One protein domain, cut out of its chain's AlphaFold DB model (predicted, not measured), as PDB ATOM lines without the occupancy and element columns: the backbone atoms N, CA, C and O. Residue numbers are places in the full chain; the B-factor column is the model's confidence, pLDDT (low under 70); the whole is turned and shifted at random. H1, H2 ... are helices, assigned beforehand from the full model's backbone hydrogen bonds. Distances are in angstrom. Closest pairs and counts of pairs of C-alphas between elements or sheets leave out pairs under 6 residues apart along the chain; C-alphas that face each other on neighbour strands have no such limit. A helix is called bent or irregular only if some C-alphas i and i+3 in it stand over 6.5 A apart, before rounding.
ATOM      1  N   SER A   2     203.491 330.246 199.854       86.62
ATOM      2  CA  SER A   2     202.046 330.062 199.641       86.62
ATOM      3  C   SER A   2     201.182 331.260 200.063       86.62
ATOM      4  O   SER A   2     200.288 331.650 199.325       86.62
ATOM      5  N   VAL A   3     201.496 331.900 201.198       88.94
ATOM      6  CA  VAL A   3     200.779 333.103 201.672       88.94
ATOM      7  C   VAL A   3     200.973 334.297 200.731       88.94
ATOM      8  O   VAL A   3     200.014 334.991 200.427       88.94
ATOM      9  N   GLY A   4     202.186 334.509 200.211       88.25
ATOM     10  CA  GLY A   4     202.456 335.586 199.251       88.25
ATOM     11  C   GLY A   4     201.694 335.393 197.939       88.25
ATOM     12  O   GLY A   4     201.075 336.327 197.447       88.25
ATOM     13  N   ILE A   5     201.643 334.155 197.431       90.62
ATOM     14  CA  ILE A   5     200.857 333.807 196.233       90.62
ATOM     15  C   ILE A   5     199.365 334.080 196.465       90.62
ATOM     16  O   ILE A   5     198.708 334.653 195.599       90.62
ATOM     17  N   ALA A   6     198.836 333.725 197.640       91.88
ATOM     18  CA  ALA A   6     197.446 334.002 197.995       91.88
ATOM     19  C   ALA A   6     197.146 335.511 198.053       91.88
ATOM     20  O   ALA A   6     196.105 335.935 197.561       91.88
ATOM     21  N   PHE A   7     198.058 336.329 198.587       87.62
ATOM     22  CA  PHE A   7     197.899 337.787 198.637       87.62
ATOM     23  C   PHE A   7     198.004 338.454 197.259       87.62
ATOM     24  O   PHE A   7     197.230 339.364 196.976       87.62
ATOM     25  N   ILE A   8     198.889 337.978 196.377       88.81
ATOM     26  CA  ILE A   8     198.956 338.449 194.982       88.81
ATOM     27  C   ILE A   8     197.657 338.092 194.248       88.81
ATOM     28  O   ILE A   8     197.072 338.937 193.574       88.81
ATOM     29  N   PHE A   9     197.172 336.858 194.411       90.25
ATOM     30  CA  PHE A   9     195.908 336.418 193.823       90.25
ATOM     31  C   PHE A   9     194.720 337.241 194.337       90.25
ATOM     32  O   PHE A   9     193.902 337.707 193.548       90.25
ATOM     33  N   LEU A  10     194.662 337.481 195.648       90.44
ATOM     34  CA  LEU A  10     193.626 338.295 196.276       90.44
ATOM     35  C   LEU A  10     193.688 339.761 195.822       90.44
ATOM     36  O   LEU A  10     192.647 340.353 195.554       90.44
ATOM     37  N   GLY A  11     194.887 340.329 195.673       87.62
ATOM     38  CA  GLY A  11     195.084 341.687 195.167       87.62
ATOM     39  C   GLY A  11     194.673 341.849 193.699       87.62
ATOM     40  O   GLY A  11     194.067 342.856 193.340       87.62
ATOM     41  N   MET A  12     194.925 340.841 192.857       86.88
ATOM     42  CA  MET A  12     194.413 340.822 191.480       86.88
ATOM     43  C   MET A  12     192.880 340.710 191.445       86.88
ATOM     44  O   MET A  12     192.242 341.347 190.611       86.88
ATOM     45  N   LEU A  13     192.286 339.937 192.361       90.31
ATOM     46  CA  LEU A  13     190.835 339.744 192.459       90.31
ATOM     47  C   LEU A  13     190.110 341.001 192.977       90.31
ATOM     48  O   LEU A  13     189.023 341.319 192.500       90.31
ATOM     49  N   LEU A  14     190.733 341.768 193.880       87.19
ATOM     50  CA  LEU A  14     190.252 343.062 194.390       87.19
ATOM     51  C   LEU A  14     190.511 344.243 193.425       87.19
ATOM     52  O   LEU A  14     190.796 345.353 193.863       87.19
ATOM     53  N   LEU A  15     190.394 344.022 192.109       80.75
ATOM     54  CA  LEU A  15     190.575 345.045 191.062       80.75
ATOM     55  C   LEU A  15     191.962 345.723 191.072       80.75
ATOM     56  O   LEU A  15     192.064 346.927 190.848       80.75
ATOM     57  N   PHE A  16     193.031 344.946 191.281       77.69
ATOM     58  CA  PHE A  16     194.414 345.440 191.370       77.69
ATOM     59  C   PHE A  16     194.640 346.427 192.523       77.69
ATOM     60  O   PHE A  16     195.235 347.491 192.340       77.69
ATOM     61  N   ASP A  17     194.215 346.054 193.731       84.31
ATOM     62  CA  ASP A  17     194.568 346.804 194.937       84.31
ATOM     63  C   ASP A  17     196.098 346.817 195.111       84.31
ATOM     64  O   ASP A  17     196.734 345.783 195.346       84.31
ATOM     65  N   GLY A  18     196.702 347.999 194.955       82.31
ATOM     66  CA  GLY A  18     198.155 348.157 194.991       82.31
ATOM     67  C   GLY A  18     198.763 347.797 196.344       82.31
ATOM     68  O   GLY A  18     199.857 347.236 196.391       82.31
ATOM     69  N   GLY A  19     198.046 348.023 197.446       84.31
ATOM     70  CA  GLY A  19     198.519 347.674 198.782       84.31
ATOM     71  C   GLY A  19     198.618 346.161 198.974       84.31
ATOM     72  O   GLY A  19     199.651 345.659 199.428       84.31
ATOM     73  N   LEU A  20     197.578 345.422 198.577       86.19
ATOM     74  CA  LEU A  20     197.575 343.958 198.652       86.19
ATOM     75  C   LEU A  20     198.582 343.317 197.692       86.19
ATOM     76  O   LEU A  20     199.259 342.363 198.087       86.19
ATOM     77  N   LEU A  21     198.711 343.840 196.467       88.06
ATOM     78  CA  LEU A  21     199.720 343.371 195.513       88.06
ATOM     79  C   LEU A  21     201.139 343.563 196.060       88.06
ATOM     80  O   LEU A  21     201.925 342.615 196.034       88.06
ATOM     81  N   ALA A  22     201.452 344.749 196.597       86.94
ATOM     82  CA  ALA A  22     202.767 345.055 197.162       86.94
ATOM     83  C   ALA A  22     203.104 344.144 198.351       86.94
ATOM     84  O   ALA A  22     204.195 343.571 198.414       86.94
ATOM     85  N   LEU A  23     202.158 343.966 199.279       87.38
ATOM     86  CA  LEU A  23     202.321 343.065 200.424       87.38
ATOM     87  C   LEU A  23     202.510 341.611 199.982       87.38
ATOM     88  O   LEU A  23     203.384 340.915 200.505       87.38
ATOM     89  N   GLY A  24     201.731 341.156 199.000       89.19
ATOM     90  CA  GLY A  24     201.864 339.822 198.424       89.19
ATOM     91  C   GLY A  24     203.241 339.585 197.810       89.19
ATOM     92  O   GLY A  24     203.869 338.564 198.108       89.19
ATOM     93  N   ASN A  25     203.747 340.548 197.035       86.88
ATOM     94  CA  ASN A  25     205.083 340.492 196.435       86.88
ATOM     95  C   ASN A  25     206.196 340.481 197.494       86.88
ATOM     96  O   ASN A  25     207.100 339.641 197.434       86.88
ATOM     97  N   LEU A  26     206.095 341.333 198.521       85.88
ATOM     98  CA  LEU A  26     207.038 341.371 199.644       85.88
ATOM     99  C   LEU A  26     207.104 340.009 200.359       85.88
ATOM    100  O   LEU A  26     208.184 339.441 200.531       85.88
ATOM    101  N   ILE A  27     205.951 339.450 200.740       88.31
ATOM    102  CA  ILE A  27     205.862 338.162 201.447       88.31
ATOM    103  C   ILE A  27     206.328 337.006 200.549       88.31
ATOM    104  O   ILE A  27     206.956 336.053 201.025       88.31
ATOM    105  N   PHE A  28     206.039 337.070 199.249       87.12
ATOM    106  CA  PHE A  28     206.485 336.074 198.279       87.12
ATOM    107  C   PHE A  28     208.012 336.044 198.166       87.12
ATOM    108  O   PHE A  28     208.606 334.967 198.274       87.12
ATOM    109  N   ILE A  29     208.647 337.209 198.041       79.31
ATOM    110  CA  ILE A  29     210.101 337.337 197.887       79.31
ATOM    111  C   ILE A  29     210.845 337.009 199.177       79.31
ATOM    112  O   ILE A  29     211.845 336.292 199.128       79.31
ATOM    113  N   LEU A  30     210.327 337.421 200.336       82.31
ATOM    114  CA  LEU A  30     210.845 336.960 201.627       82.31
ATOM    115  C   LEU A  30     210.756 335.429 201.735       82.31
ATOM    116  O   LEU A  30     211.714 334.773 202.140       82.31
ATOM    117  N   GLY A  31     209.644 334.838 201.288       83.25
ATOM    118  CA  GLY A  31     209.476 333.387 201.223       83.25
ATOM    119  C   GLY A  31     210.450 332.686 200.266       83.25
ATOM    120  O   GLY A  31     210.943 331.609 200.598       83.25
ATOM    121  N   LEU A  32     210.738 333.281 199.106       77.88
ATOM    122  CA  LEU A  32     211.753 332.807 198.156       77.88
ATOM    123  C   LEU A  32     213.166 332.876 198.737       77.88
ATOM    124  O   LEU A  32     213.913 331.903 198.638       77.88
ATOM    125  N   GLY A  33     213.519 333.993 199.378       74.75
ATOM    126  CA  GLY A  33     214.823 334.179 200.016       74.75
ATOM    127  C   GLY A  33     215.080 333.170 201.136       74.75
ATOM    128  O   GLY A  33     216.184 332.636 201.245       74.75
ATOM    129  N   LEU A  34     214.049 332.849 201.924       72.75
ATOM    130  CA  LEU A  34     214.132 331.813 202.954       72.75
ATOM    131  C   LEU A  34     214.277 330.402 202.355       72.75
ATOM    132  O   LEU A  34     215.082 329.622 202.857       72.75
ATOM    133  N   PHE A  35     213.563 330.085 201.270       76.19
ATOM    134  CA  PHE A  35     213.628 328.773 200.606       76.19
ATOM    135  C   PHE A  35     214.978 328.493 199.929       76.19
ATOM    136  O   PHE A  35     215.495 327.383 200.016       76.19
ATOM    137  N   ILE A  36     215.566 329.495 199.272       67.00
ATOM    138  CA  ILE A  36     216.862 329.374 198.576       67.00
ATOM    139  C   ILE A  36     218.038 329.242 199.564       67.00
ATOM    140  O   ILE A  36     219.111 328.762 199.198       67.00
ATOM    141  N   GLY A  37     217.835 329.622 200.827       60.59
ATOM    142  CA  GLY A  37     218.846 329.574 201.877       60.59
ATOM    143  C   GLY A  37     219.428 330.956 202.159       60.59
ATOM    144  O   GLY A  37     220.382 331.404 201.516       60.59
ATOM    145  N   ALA A  38     218.895 331.610 203.195       52.53
ATOM    146  CA  ALA A  38     219.318 332.933 203.662       52.53
ATOM    147  C   ALA A  38     220.814 333.012 204.044       52.53
ATOM    148  O   ALA A  38     221.414 334.088 204.041       52.53
ATOM    149  N   GLU A  39     221.451 331.876 204.332       47.22
ATOM    150  CA  GLU A  39     222.815 331.808 204.868       47.22
ATOM    151  C   GLU A  39     223.910 332.164 203.842       47.22
ATOM    152  O   GLU A  39     224.943 332.730 204.200       47.22
ATOM    153  N   ARG A  40     223.677 331.927 202.543       51.03
ATOM    154  CA  ARG A  40     224.566 332.420 201.464       51.03
ATOM    155  C   ARG A  40     224.107 333.744 200.880       51.03
ATOM    156  O   ARG A  40     224.934 334.510 200.391       51.03
ATOM    157  N   VAL A  41     222.808 334.025 200.969       50.25
ATOM    158  CA  VAL A  41     222.198 335.248 200.446       50.25
ATOM    159  C   VAL A  41     222.585 336.464 201.283       50.25
ATOM    160  O   VAL A  41     222.918 337.487 200.701       50.25
ATOM    161  N   THR A  42     222.682 336.348 202.611       48.22
ATOM    162  CA  THR A  42     223.118 337.444 203.504       48.22
ATOM    163  C   THR A  42     224.578 337.860 203.290       48.22
ATOM    164  O   THR A  42     224.868 339.054 203.267       48.22
ATOM    165  N   ARG A  43     225.496 336.912 203.046       52.09
ATOM    166  CA  ARG A  43     226.904 337.225 202.713       52.09
ATOM    167  C   ARG A  43     227.085 337.801 201.299       52.09
ATOM    168  O   ARG A  43     228.064 338.502 201.066       52.09
ATOM    169  N   PHE A  44     226.152 337.551 200.376       49.50
ATOM    170  CA  PHE A  44     226.156 338.121 199.019       49.50
ATOM    171  C   PHE A  44     225.378 339.449 198.909       49.50
ATOM    172  O   PHE A  44     225.751 340.306 198.111       49.50
ATOM    173  N   PHE A  45     224.334 339.657 199.722       50.94
ATOM    174  CA  PHE A  45     223.580 340.919 199.805       50.94
ATOM    175  C   PHE A  45     224.412 342.069 200.393       50.94
ATOM    176  O   PHE A  45     224.091 343.230 200.159       50.94
ATOM    177  N   PHE A  46     225.488 341.760 201.125       45.53
ATOM    178  CA  PHE A  46     226.362 342.740 201.781       45.53
ATOM    179  C   PHE A  46     227.587 343.172 200.953       45.53
ATOM    180  O   PHE A  46     228.498 343.808 201.483       45.53
ATOM    181  N   GLN A  47     227.626 342.875 199.648       49.47
ATOM    182  CA  GLN A  47     228.585 343.513 198.742       49.47
ATOM    183  C   GLN A  47     227.978 344.765 198.094       49.47
ATOM    184  O   GLN A  47     227.036 344.693 197.303       49.47
ATOM    185  N   TRP A  48     228.601 345.917 198.368       49.06
ATOM    186  CA  TRP A  48     228.272 347.255 197.850       49.06
ATOM    187  C   TRP A  48     228.096 347.342 196.321       49.06
ATOM    188  O   TRP A  48     227.484 348.279 195.815       49.06
ATOM    189  N   HIS A  49     228.575 346.355 195.562       48.97
ATOM    190  CA  HIS A  49     228.484 346.337 194.103       48.97
ATOM    191  C   HIS A  49     227.139 345.814 193.546       48.97
ATOM    192  O   HIS A  49     226.901 345.905 192.342       48.97
ATOM    193  N   LYS A  50     226.234 345.280 194.384       54.84
ATOM    194  CA  LYS A  50     224.956 344.668 193.941       54.84
ATOM    195  C   LYS A  50     223.688 345.428 194.377       54.84
ATOM    196  O   LYS A  50     222.581 345.010 194.048       54.84
ATOM    197  N   VAL A  51     223.842 346.596 195.010       59.09
ATOM    198  CA  VAL A  51     222.756 347.447 195.559       59.09
ATOM    199  C   VAL A  51     221.780 347.965 194.486       59.09
ATOM    200  O   VAL A  51     220.629 348.278 194.784       59.09
ATOM    201  N   LYS A  52     222.196 347.995 193.210       60.00
ATOM    202  CA  LYS A  52     221.356 348.447 192.086       60.00
ATOM    203  C   LYS A  52     220.069 347.624 191.929       60.00
ATOM    204  O   LYS A  52     219.022 348.205 191.667       60.00
ATOM    205  N   GLY A  53     220.126 346.303 192.132       63.69
ATOM    206  CA  GLY A  53     218.941 345.435 192.046       63.69
ATOM    207  C   GLY A  53     217.964 345.667 193.201       63.69
ATOM    208  O   GLY A  53     216.767 345.823 192.980       63.69
ATOM    209  N   THR A  54     218.487 345.793 194.426       66.56
ATOM    210  CA  THR A  54     217.684 346.048 195.631       66.56
ATOM    211  C   THR A  54     216.994 347.408 195.561       66.56
ATOM    212  O   THR A  54     215.837 347.526 195.950       66.56
ATOM    213  N   SER A  55     217.668 348.421 195.006       69.62
ATOM    214  CA  SER A  55     217.100 349.760 194.829       69.62
ATOM    215  C   SER A  55     215.978 349.801 193.788       69.62
ATOM    216  O   SER A  55     215.000 350.507 194.007       69.62
ATOM    217  N   PHE A  56     216.084 349.063 192.677       73.25
ATOM    218  CA  PHE A  56     214.999 348.973 191.688       73.25
ATOM    219  C   PHE A  56     213.804 348.176 192.214       73.25
ATOM    220  O   PHE A  56     212.665 348.516 191.911       73.25
ATOM    221  N   PHE A  57     214.054 347.161 193.042       73.00
ATOM    222  CA  PHE A  57     213.004 346.392 193.700       73.00
ATOM    223  C   PHE A  57     212.225 347.236 194.726       73.00
ATOM    224  O   PHE A  57     211.003 347.345 194.640       73.00
ATOM    225  N   PHE A  58     212.930 347.926 195.630       78.75
ATOM    226  CA  PHE A  58     212.302 348.866 196.570       78.75
ATOM    227  C   PHE A  58     211.656 350.060 195.854       78.75
ATOM    228  O   PHE A  58     210.589 350.517 196.255       78.75
ATOM    229  N   GLY A  59     212.271 350.549 194.774       84.00
ATOM    230  CA  GLY A  59     211.708 351.604 193.933       84.00
ATOM    231  C   GLY A  59     210.397 351.184 193.266       84.00
ATOM    232  O   GLY A  59     209.427 351.934 193.318       84.00
ATOM    233  N   GLY A  60     210.333 349.971 192.707       81.56
ATOM    234  CA  GLY A  60     209.102 349.396 192.158       81.56
ATOM    235  C   GLY A  60     208.006 349.272 193.217       81.56
ATOM    236  O   GLY A  60     206.879 349.691 192.976       81.56
ATOM    237  N   MET A  61     208.362 348.823 194.424       82.25
ATOM    238  CA  MET A  61     207.434 348.714 195.551       82.25
ATOM    239  C   MET A  61     206.838 350.067 195.968       82.25
ATOM    240  O   MET A  61     205.636 350.156 196.222       82.25
ATOM    241  N   LEU A  62     207.634 351.144 195.971       82.94
ATOM    242  CA  LEU A  62     207.118 352.499 196.198       82.94
ATOM    243  C   LEU A  62     206.121 352.906 195.103       82.94
ATOM    244  O   LEU A  62     205.056 353.429 195.419       82.94
ATOM    245  N   VAL A  63     206.415 352.620 193.831       83.44
ATOM    246  CA  VAL A  63     205.511 352.923 192.703       83.44
ATOM    247  C   VAL A  63     204.184 352.158 192.806       83.44
ATOM    248  O   VAL A  63     203.133 352.724 192.498       83.44
ATOM    249  N   VAL A  64     204.207 350.908 193.285       82.44
ATOM    250  CA  VAL A  64     202.984 350.128 193.545       82.44
ATOM    251  C   VAL A  64     202.135 350.786 194.641       82.44
ATOM    252  O   VAL A  64     200.925 350.929 194.465       82.44
ATOM    253  N   ILE A  65     202.758 351.247 195.733       76.88
ATOM    254  CA  ILE A  65     202.064 351.911 196.852       76.88
ATOM    255  C   ILE A  65     201.503 353.285 196.444       76.88
ATOM    256  O   ILE A  65     200.429 353.664 196.902       76.88
ATOM    257  N   PHE A  66     202.174 354.016 195.546       81.00
ATOM    258  CA  PHE A  66     201.719 355.323 195.041       81.00
ATOM    259  C   PHE A  66     200.520 355.258 194.074       81.00
ATOM    260  O   PHE A  66     200.085 356.295 193.577       81.00
ATOM    261  N   GLY A  67     199.958 354.072 193.820       77.00
ATOM    262  CA  GLY A  67     198.722 353.920 193.047       77.00
ATOM    263  C   GLY A  67     198.920 353.541 191.579       77.00
ATOM    264  O   GLY A  67     197.946 353.519 190.831       77.00
ATOM    265  N   PHE A  68     200.142 353.175 191.166       82.69
ATOM    266  CA  PHE A  68     200.418 352.609 189.836       82.69
ATOM    267  C   PHE A  68     200.871 351.138 189.920       82.69
ATOM    268  O   PHE A  68     201.991 350.812 189.513       82.69
ATOM    269  N   PRO A  69     200.018 350.213 190.406       81.62
ATOM    270  CA  PRO A  69     200.390 348.816 190.632       81.62
ATOM    271  C   PRO A  69     200.827 348.081 189.361       81.62
ATOM    272  O   PRO A  69     201.743 347.266 189.414       81.62
ATOM    273  N   LEU A  70     200.239 348.400 188.202       80.56
ATOM    274  CA  LEU A  70     200.605 347.778 186.925       80.56
ATOM    275  C   LEU A  70     202.054 348.099 186.516       80.56
ATOM    276  O   LEU A  70     202.821 347.209 186.161       80.56
ATOM    277  N   ILE A  71     202.430 349.380 186.588       84.81
ATOM    278  CA  ILE A  71     203.774 349.856 186.228       84.81
ATOM    279  C   ILE A  71     204.778 349.410 187.292       84.81
ATOM    280  O   ILE A  71     205.861 348.925 186.961       84.81
ATOM    281  N   GLY A  72     204.399 349.522 188.567       85.44
ATOM    282  CA  GLY A  72     205.215 349.083 189.690       85.44
ATOM    283  C   GLY A  72     205.547 347.590 189.627       85.44
ATOM    284  O   GLY A  72     206.706 347.243 189.830       85.44
ATOM    285  N   MET A  73     204.607 346.727 189.214       84.31
ATOM    286  CA  MET A  73     204.871 345.296 189.001       84.31
ATOM    287  C   MET A  73     205.925 345.029 187.922       84.31
ATOM    288  O   MET A  73     206.780 344.168 188.114       84.31
ATOM    289  N   LEU A  74     205.896 345.747 186.792       86.62
ATOM    290  CA  LEU A  74     206.902 345.573 185.733       86.62
ATOM    291  C   LEU A  74     208.298 345.971 186.226       86.62
ATOM    292  O   LEU A  74     209.280 345.279 185.948       86.62
ATOM    293  N   ILE A  75     208.376 347.060 186.994       86.12
ATOM    294  CA  ILE A  75     209.620 347.537 187.606       86.12
ATOM    295  C   ILE A  75     210.105 346.552 188.679       86.12
ATOM    296  O   ILE A  75     211.286 346.203 188.687       86.12
ATOM    297  N   GLU A  76     209.216 346.059 189.545       86.19
ATOM    298  CA  GLU A  76     209.535 345.041 190.556       86.19
ATOM    299  C   GLU A  76     210.038 343.746 189.915       86.19
ATOM    300  O   GLU A  76     211.028 343.182 190.386       86.19
ATOM    301  N   LEU A  77     209.403 343.280 188.833       83.81
ATOM    302  CA  LEU A  77     209.804 342.066 188.123       83.81
ATOM    303  C   LEU A  77     211.190 342.236 187.489       83.81
ATOM    304  O   LEU A  77     212.039 341.350 187.604       83.81
ATOM    305  N   TYR A  78     211.448 343.397 186.881       85.75
ATOM    306  CA  TYR A  78     212.753 343.723 186.311       85.75
ATOM    307  C   TYR A  78     213.842 343.821 187.389       85.75
ATOM    308  O   TYR A  78     214.913 343.225 187.250       85.75
ATOM    309  N   GLY A  79     213.554 344.508 188.499       80.88
ATOM    310  CA  GLY A  79     214.447 344.611 189.653       80.88
ATOM    311  C   GLY A  79     214.749 343.248 190.275       80.88
ATOM    312  O   GLY A  79     215.910 342.938 190.544       80.88
ATOM    313  N   SER A  80     213.730 342.399 190.413       77.00
ATOM    314  CA  SER A  80     213.861 341.026 190.910       77.00
ATOM    315  C   SER A  80     214.724 340.177 189.984       77.00
ATOM    316  O   SER A  80     215.637 339.501 190.453       77.00
ATOM    317  N   PHE A  81     214.507 340.238 188.668       80.50
ATOM    318  CA  PHE A  81     215.314 339.497 187.696       80.50
ATOM    319  C   PHE A  81     216.784 339.939 187.717       80.50
ATOM    320  O   PHE A  81     217.691 339.103 187.731       80.50
ATOM    321  N   LEU A  82     217.030 341.250 187.798       76.94
ATOM    322  CA  LEU A  82     218.375 341.816 187.910       76.94
ATOM    323  C   LEU A  82     219.069 341.392 189.216       76.94
ATOM    324  O   LEU A  82     220.271 341.113 189.223       76.94
ATOM    325  N   LEU A  83     218.307 341.298 190.308       72.75
ATOM    326  CA  LEU A  83     218.783 340.809 191.596       72.75
ATOM    327  C   LEU A  83     219.133 339.312 191.520       72.75
ATOM    328  O   LEU A  83     220.246 338.923 191.880       72.75
ATOM    329  N   PHE A  84     218.243 338.484 190.964       68.62
ATOM    330  CA  PHE A  84     218.449 337.041 190.799       68.62
ATOM    331  C   PHE A  84     219.589 336.696 189.838       68.62
ATOM    332  O   PHE A  84     220.321 335.748 190.109       68.62
ATOM    333  N   SER A  85     219.820 337.474 188.779       70.62
ATOM    334  CA  SER A  85     220.944 337.266 187.850       70.62
ATOM    335  C   SER A  85     222.306 337.227 188.567       70.62
ATOM    336  O   SER A  85     223.188 336.452 188.199       70.62
ATOM    337  N   GLY A  86     222.466 337.989 189.656       67.12
ATOM    338  CA  GLY A  86     223.662 337.935 190.503       67.12
ATOM    339  C   GLY A  86     223.759 336.699 191.410       67.12
ATOM    340  O   GLY A  86     224.865 336.333 191.798       67.12
ATOM    341  N   PHE A  87     222.630 336.058 191.724       63.31
ATOM    342  CA  PHE A  87     222.523 334.898 192.619       63.31
ATOM    343  C   PHE A  87     222.486 333.548 191.889       63.31
ATOM    344  O   PHE A  87     222.945 332.546 192.438       63.31
ATOM    345  N   LEU A  88     222.000 333.507 190.645       66.62
ATOM    346  CA  LEU A  88     221.978 332.307 189.805       66.62
ATOM    347  C   LEU A  88     223.334 331.584 189.699       66.62
ATOM    348  O   LEU A  88     223.352 330.377 189.938       66.62
ATOM    349  N   PRO A  89     224.479 332.240 189.416       62.91
ATOM    350  CA  PRO A  89     225.761 331.536 189.313       62.91
ATOM    351  C   PRO A  89     226.189 330.873 190.631       62.91
ATOM    352  O   PRO A  89     226.831 329.826 190.610       62.91
ATOM    353  N   VAL A  90     225.787 331.432 191.777       62.72
ATOM    354  CA  VAL A  90     226.027 330.838 193.099       62.72
ATOM    355  C   VAL A  90     225.196 329.568 193.256       62.72
ATOM    356  O   VAL A  90     225.730 328.541 193.664       62.72
ATOM    357  N   ILE A  91     223.917 329.611 192.872       61.66
ATOM    358  CA  ILE A  91     223.016 328.448 192.889       61.66
ATOM    359  C   ILE A  91     223.539 327.349 191.966       61.66
ATOM    360  O   ILE A  91     223.598 326.199 192.387       61.66
ATOM    361  N   PHE A  92     223.978 327.681 190.748       64.38
ATOM    362  CA  PHE A  92     224.575 326.705 189.837       64.38
ATOM    363  C   PHE A  92     225.845 326.097 190.429       64.38
ATOM    364  O   PHE A  92     225.994 324.880 190.411       64.38
ATOM    365  N   ASN A  93     226.723 326.904 191.029       64.19
ATOM    366  CA  ASN A  93     227.916 326.395 191.704       64.19
ATOM    367  C   ASN A  93     227.558 325.451 192.871       64.19
ATOM    368  O   ASN A  93     228.205 324.420 193.034       64.19
ATOM    369  N   PHE A  94     226.482 325.736 193.621       64.38
ATOM    370  CA  PHE A  94     225.937 324.800 194.614       64.38
ATOM    371  C   PHE A  94     225.379 323.533 193.992       64.38
ATOM    372  O   PHE A  94     225.693 322.454 194.483       64.38
ATOM    373  N   LEU A  95     224.600 323.656 192.919       63.50
ATOM    374  CA  LEU A  95     223.945 322.548 192.235       63.50
ATOM    375  C   LEU A  95     224.962 321.574 191.625       63.50
ATOM    376  O   LEU A  95     224.807 320.368 191.779       63.50
ATOM    377  N   TYR A  96     226.049 322.084 191.037       59.78
ATOM    378  CA  TYR A  96     227.178 321.271 190.564       59.78
ATOM    379  C   TYR A  96     227.944 320.584 191.703       59.78
ATOM    380  O   TYR A  96     228.560 319.542 191.491       59.78
ATOM    381  N   ARG A  97     227.906 321.145 192.915       56.94
ATOM    382  CA  ARG A  97     228.524 320.560 194.112       56.94
ATOM    383  C   ARG A  97     227.636 319.513 194.787       56.94
ATOM    384  O   ARG A  97     228.125 318.803 195.664       56.94
ATOM    385  N   VAL A  98     226.359 319.401 194.398       59.78
ATOM    386  CA  VAL A  98     225.486 318.309 194.835       59.78
ATOM    387  C   VAL A  98     225.789 317.082 193.959       59.78
ATOM    388  O   VAL A  98     225.571 317.127 192.748       59.78
ATOM    389  N   PRO A  99     226.272 315.964 194.532       56.00
ATOM    390  CA  PRO A  99     226.712 314.771 193.803       56.00
ATOM    391  C   PRO A  99     225.536 313.940 193.250       56.00
ATOM    392  O   PRO A  99     225.560 312.716 193.287       56.00
ATOM    393  N   VAL A 100     224.480 314.572 192.731       57.16
ATOM    394  CA  VAL A 100     223.343 313.880 192.093       57.16
ATOM    395  C   VAL A 100     223.733 313.359 190.705       57.16
ATOM    396  O   VAL A 100     223.298 312.284 190.300       57.16
ATOM    397  N   ILE A 101     224.638 314.051 190.005       54.09
ATOM    398  CA  ILE A 101     225.153 313.622 188.691       54.09
ATOM    399  C   ILE A 101     226.150 312.449 188.836       54.09
ATOM    400  O   ILE A 101     226.308 311.649 187.916       54.09
ATOM    401  N   GLY A 102     226.768 312.287 190.015       51.44
ATOM    402  CA  GLY A 102     227.673 311.168 190.309       51.44
ATOM    403  C   GLY A 102     226.970 309.805 190.289       51.44
ATOM    404  O   GLY A 102     227.513 308.839 189.762       51.44
ATOM    405  N   TRP A 103     225.726 309.728 190.767       53.50
ATOM    406  CA  TRP A 103     224.944 308.486 190.766       53.50
ATOM    407  C   TRP A 103     224.485 308.062 189.365       53.50
ATOM    408  O   TRP A 103     224.496 306.872 189.059       53.50
ATOM    409  N   LEU A 104     224.163 309.018 188.486       55.09
ATOM    410  CA  LEU A 104     223.810 308.728 187.088       55.09
ATOM    411  C   LEU A 104     225.011 308.210 186.277       55.09
ATOM    412  O   LEU A 104     224.841 307.337 185.430       55.09
ATOM    413  N   LEU A 105     226.230 308.674 186.573       51.16
ATOM    414  CA  LEU A 105     227.468 308.176 185.951       51.16
ATOM    415  C   LEU A 105     227.976 306.854 186.557       51.16
ATOM    416  O   LEU A 105     228.795 306.175 185.940       51.16
ATOM    417  N   THR A 106     227.469 306.459 187.729       52.78
ATOM    418  CA  THR A 106     227.802 305.177 188.385       52.78
ATOM    419  C   THR A 106     226.826 304.054 187.997       52.78
ATOM    420  O   THR A 106     226.973 302.916 188.443       52.78
ATOM    421  N   LEU A 107     225.841 304.318 187.124       59.38
ATOM    422  CA  LEU A 107     224.999 303.261 186.562       59.38
ATOM    423  C   LEU A 107     225.887 302.233 185.821       59.38
ATOM    424  O   LEU A 107     226.683 302.614 184.953       59.38
ATOM    425  N   PRO A 108     225.750 300.924 186.117       56.00
ATOM    426  CA  PRO A 108     226.677 299.872 185.676       56.00
ATOM    427  C   PRO A 108     226.778 299.705 184.149       56.00
ATOM    428  O   PRO A 108     227.681 299.022 183.667       56.00
ATOM    429  N   GLY A 109     225.888 300.344 183.379       60.00
ATOM    430  CA  GLY A 109     225.932 300.374 181.914       60.00
ATOM    431  C   GLY A 109     226.979 301.327 181.320       60.00
ATOM    432  O   GLY A 109     227.583 300.990 180.307       60.00
ATOM    433  N   ILE A 110     227.243 302.485 181.942       54.59
ATOM    434  CA  ILE A 110     228.155 303.520 181.397       54.59
ATOM    435  C   ILE A 110     229.559 303.407 182.010       54.59
ATOM    436  O   ILE A 110     230.562 303.649 181.336       54.59
ATOM    437  N   SER A 111     229.653 302.938 183.260       54.00
ATOM    438  CA  SER A 111     230.934 302.751 183.954       54.00
ATOM    439  C   SER A 111     231.858 301.739 183.245       54.00
ATOM    440  O   SER A 111     233.075 301.905 183.254       54.00
ATOM    441  N   ARG A 112     231.311 300.750 182.515       55.28
ATOM    442  CA  ARG A 112     232.126 299.813 181.714       55.28
ATOM    443  C   ARG A 112     232.822 300.456 180.513       55.28
ATOM    444  O   ARG A 112     233.934 300.050 180.188       55.28
ATOM    445  N   VAL A 113     232.201 301.447 179.874       59.91
ATOM    446  CA  VAL A 113     232.780 302.151 178.713       59.91
ATOM    447  C   VAL A 113     233.821 303.178 179.167       59.91
ATOM    448  O   VAL A 113     234.859 303.345 178.529       59.91
ATOM    449  N   SER A 114     233.592 303.828 180.314       56.84
ATOM    450  CA  SER A 114     234.572 304.746 180.905       56.84
ATOM    451  C   SER A 114     235.808 304.007 181.440       56.84
ATOM    452  O   SER A 114     236.926 304.447 181.181       56.84
ATOM    453  N   ASN A 115     235.637 302.851 182.092       55.56
ATOM    454  CA  ASN A 115     236.760 302.078 182.637       55.56
ATOM    455  C   ASN A 115     237.640 301.435 181.545       55.56
ATOM    456  O   ASN A 115     238.845 301.290 181.721       55.56
ATOM    457  N   SER A 116     237.069 301.095 180.383       56.81
ATOM    458  CA  SER A 116     237.847 300.562 179.253       56.81
ATOM    459  C   SER A 116     238.695 301.629 178.549       56.81
ATOM    460  O   SER A 116     239.774 301.303 178.065       56.81
ATOM    461  N   ASN A 117     238.277 302.900 178.548       53.03
ATOM    462  CA  ASN A 117     239.092 304.000 178.011       53.03
ATOM    463  C   ASN A 117     240.246 304.394 178.947       53.03
ATOM    464  O   ASN A 117     241.321 304.745 178.470       53.03
ATOM    465  N   ILE A 118     240.054 304.298 180.267       58.72
ATOM    466  CA  ILE A 118     241.103 304.598 181.256       58.72
ATOM    467  C   ILE A 118     242.180 303.500 181.256       58.72
ATOM    468  O   ILE A 118     243.364 303.818 181.240       58.72
ATOM    469  N   LEU A 119     241.789 302.222 181.161       57.78
ATOM    470  CA  LEU A 119     242.736 301.106 181.015       57.78
ATOM    471  C   LEU A 119     243.547 301.156 179.708       57.78
ATOM    472  O   LEU A 119     244.688 300.706 179.685       57.78
ATOM    473  N   PHE A 120     242.987 301.705 178.625       54.59
ATOM    474  CA  PHE A 120     243.717 301.866 177.361       54.59
ATOM    475  C   PHE A 120     244.753 303.001 177.420       54.59
ATOM    476  O   PHE A 120     245.774 302.924 176.747       54.59
ATOM    477  N   PHE A 121     244.506 304.041 178.224       51.06
ATOM    478  CA  PHE A 121     245.424 305.173 178.391       51.06
ATOM    479  C   PHE A 121     246.587 304.851 179.347       51.06
ATOM    480  O   PHE A 121     247.682 305.359 179.146       51.06
ATOM    481  N   ASP A 122     246.366 303.974 180.333       53.78
ATOM    482  CA  ASP A 122     247.386 303.506 181.294       53.78
ATOM    483  C   ASP A 122     248.360 302.474 180.684       53.78
ATOM    484  O   ASP A 122     249.499 302.364 181.113       53.78
ATOM    485  N   LEU A 123     247.936 301.739 179.645       52.84
ATOM    486  CA  LEU A 123     248.791 300.818 178.873       52.84
ATOM    487  C   LEU A 123     249.542 301.497 177.712       52.84
ATOM    488  O   LEU A 123     250.412 300.874 177.102       52.84
ATOM    489  N   ALA A 124     249.176 302.735 177.364       50.53
ATOM    490  CA  ALA A 124     249.741 303.491 176.242       50.53
ATOM    491  C   ALA A 124     250.789 304.540 176.668       50.53
ATOM    492  O   ALA A 124     251.281 305.280 175.810       50.53
TER     493      ALA A 124
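Overview. This is residues 2 to 124 of the 125 residues of an uncharacterized protein of Dibothriocephalus latus (UniProt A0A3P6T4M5). Two helical hairpins, H1 with H2 and H4 with H5a, come together near one end, where the start of H2 meets the end of H4 and the start of H5a; from this body a thin arm sticks out, made by residues 92 to 104, 106 to 113 and 115 to 124. The longest helix, H5, belongs to both parts: H5a packs on H4, and past a bend H5b runs out into the arm, which goes on with H6 and H7, while short H3 lies between the two hairpins along the chain. The printed part has 123 residues with seven named helices, H1 to H7 in order, and no named strand; the class is all helix. It is extended, with a radius of gyration of the C-alphas of 22.4 A and spans of 74 by 35 by 23 A, the arm adding much of the length.

Along the chain. H5, residues 69 to 97, was assigned as one helix by its hydrogen bonds but is bent: C-alphas 86 and 89 are 6.8 A apart. Its arm H5a, residues 69 to 86, is 25.7 A long and begins at C-alpha 69 (200.390, 348.816, 190.632); H5b is residues 89 to 97, 12.3 A. Before it come H4, residues 51 to 65, 21.2 A; H3, residues 38 to 45, 9.8 A; H2, residues 18 to 36, 26.8 A; and H1, residues 2 to 13, 16.5 A, from C-alpha 2 (202.046, 330.062, 199.641). After it come H6, residues 100 to 105, 9.3 A, and H7, residues 111 to 122, 16.7 A, ending at C-alpha 122 (247.386, 303.506, 181.294).

Arrangement. H2, H4 and H5a form an up and down bundle, each running against the one before it. H4 and H5a, a helical hairpin, touch at a shallow tilt of 17 degrees, opposite ways; their closest C-alphas, Val 64 and Gly 72, are 4.6 A apart. H2, the hub, touches H4 with residues 18 to 22 alone, the closest C-alphas being Gly 18 and Val 64 at 5.4 A. H2 and H5a only just touch, with 3 pairs of C-alphas within 8 A. H1 and H2, also a helical hairpin, touch at a shallow tilt of 22 degrees, with C-alphas Gly 4 and Phe 28 closest at 4.2 A. H3 is close to H2 but not clearly touching, C-alphas Gly 33 and Val 41 being closest at 7.5 A. H5a and H5b stand at a steep tilt of 49 degrees. H5b and H6 are apart; H6 and H7 are close but not clearly touching, C-alphas Leu 105 and Ser 111 being closest at 6.7 A. Every O i to N i+4 pair is within hydrogen-bond range in H1, H2, H4, H5b and H7, against 3 of 4 in H3, 13 of 14 in H5a and 1 of 2 in H6.

Size, cuts and confidence. The C-alphas farthest apart, Gly 67 and Leu 123, are 74.3 A apart. The printed part has no cut, and the six links are tight. The mean pLDDT of the printed part is 70.4, with residues 36 to 55, 84 and 86 to 124 under 70.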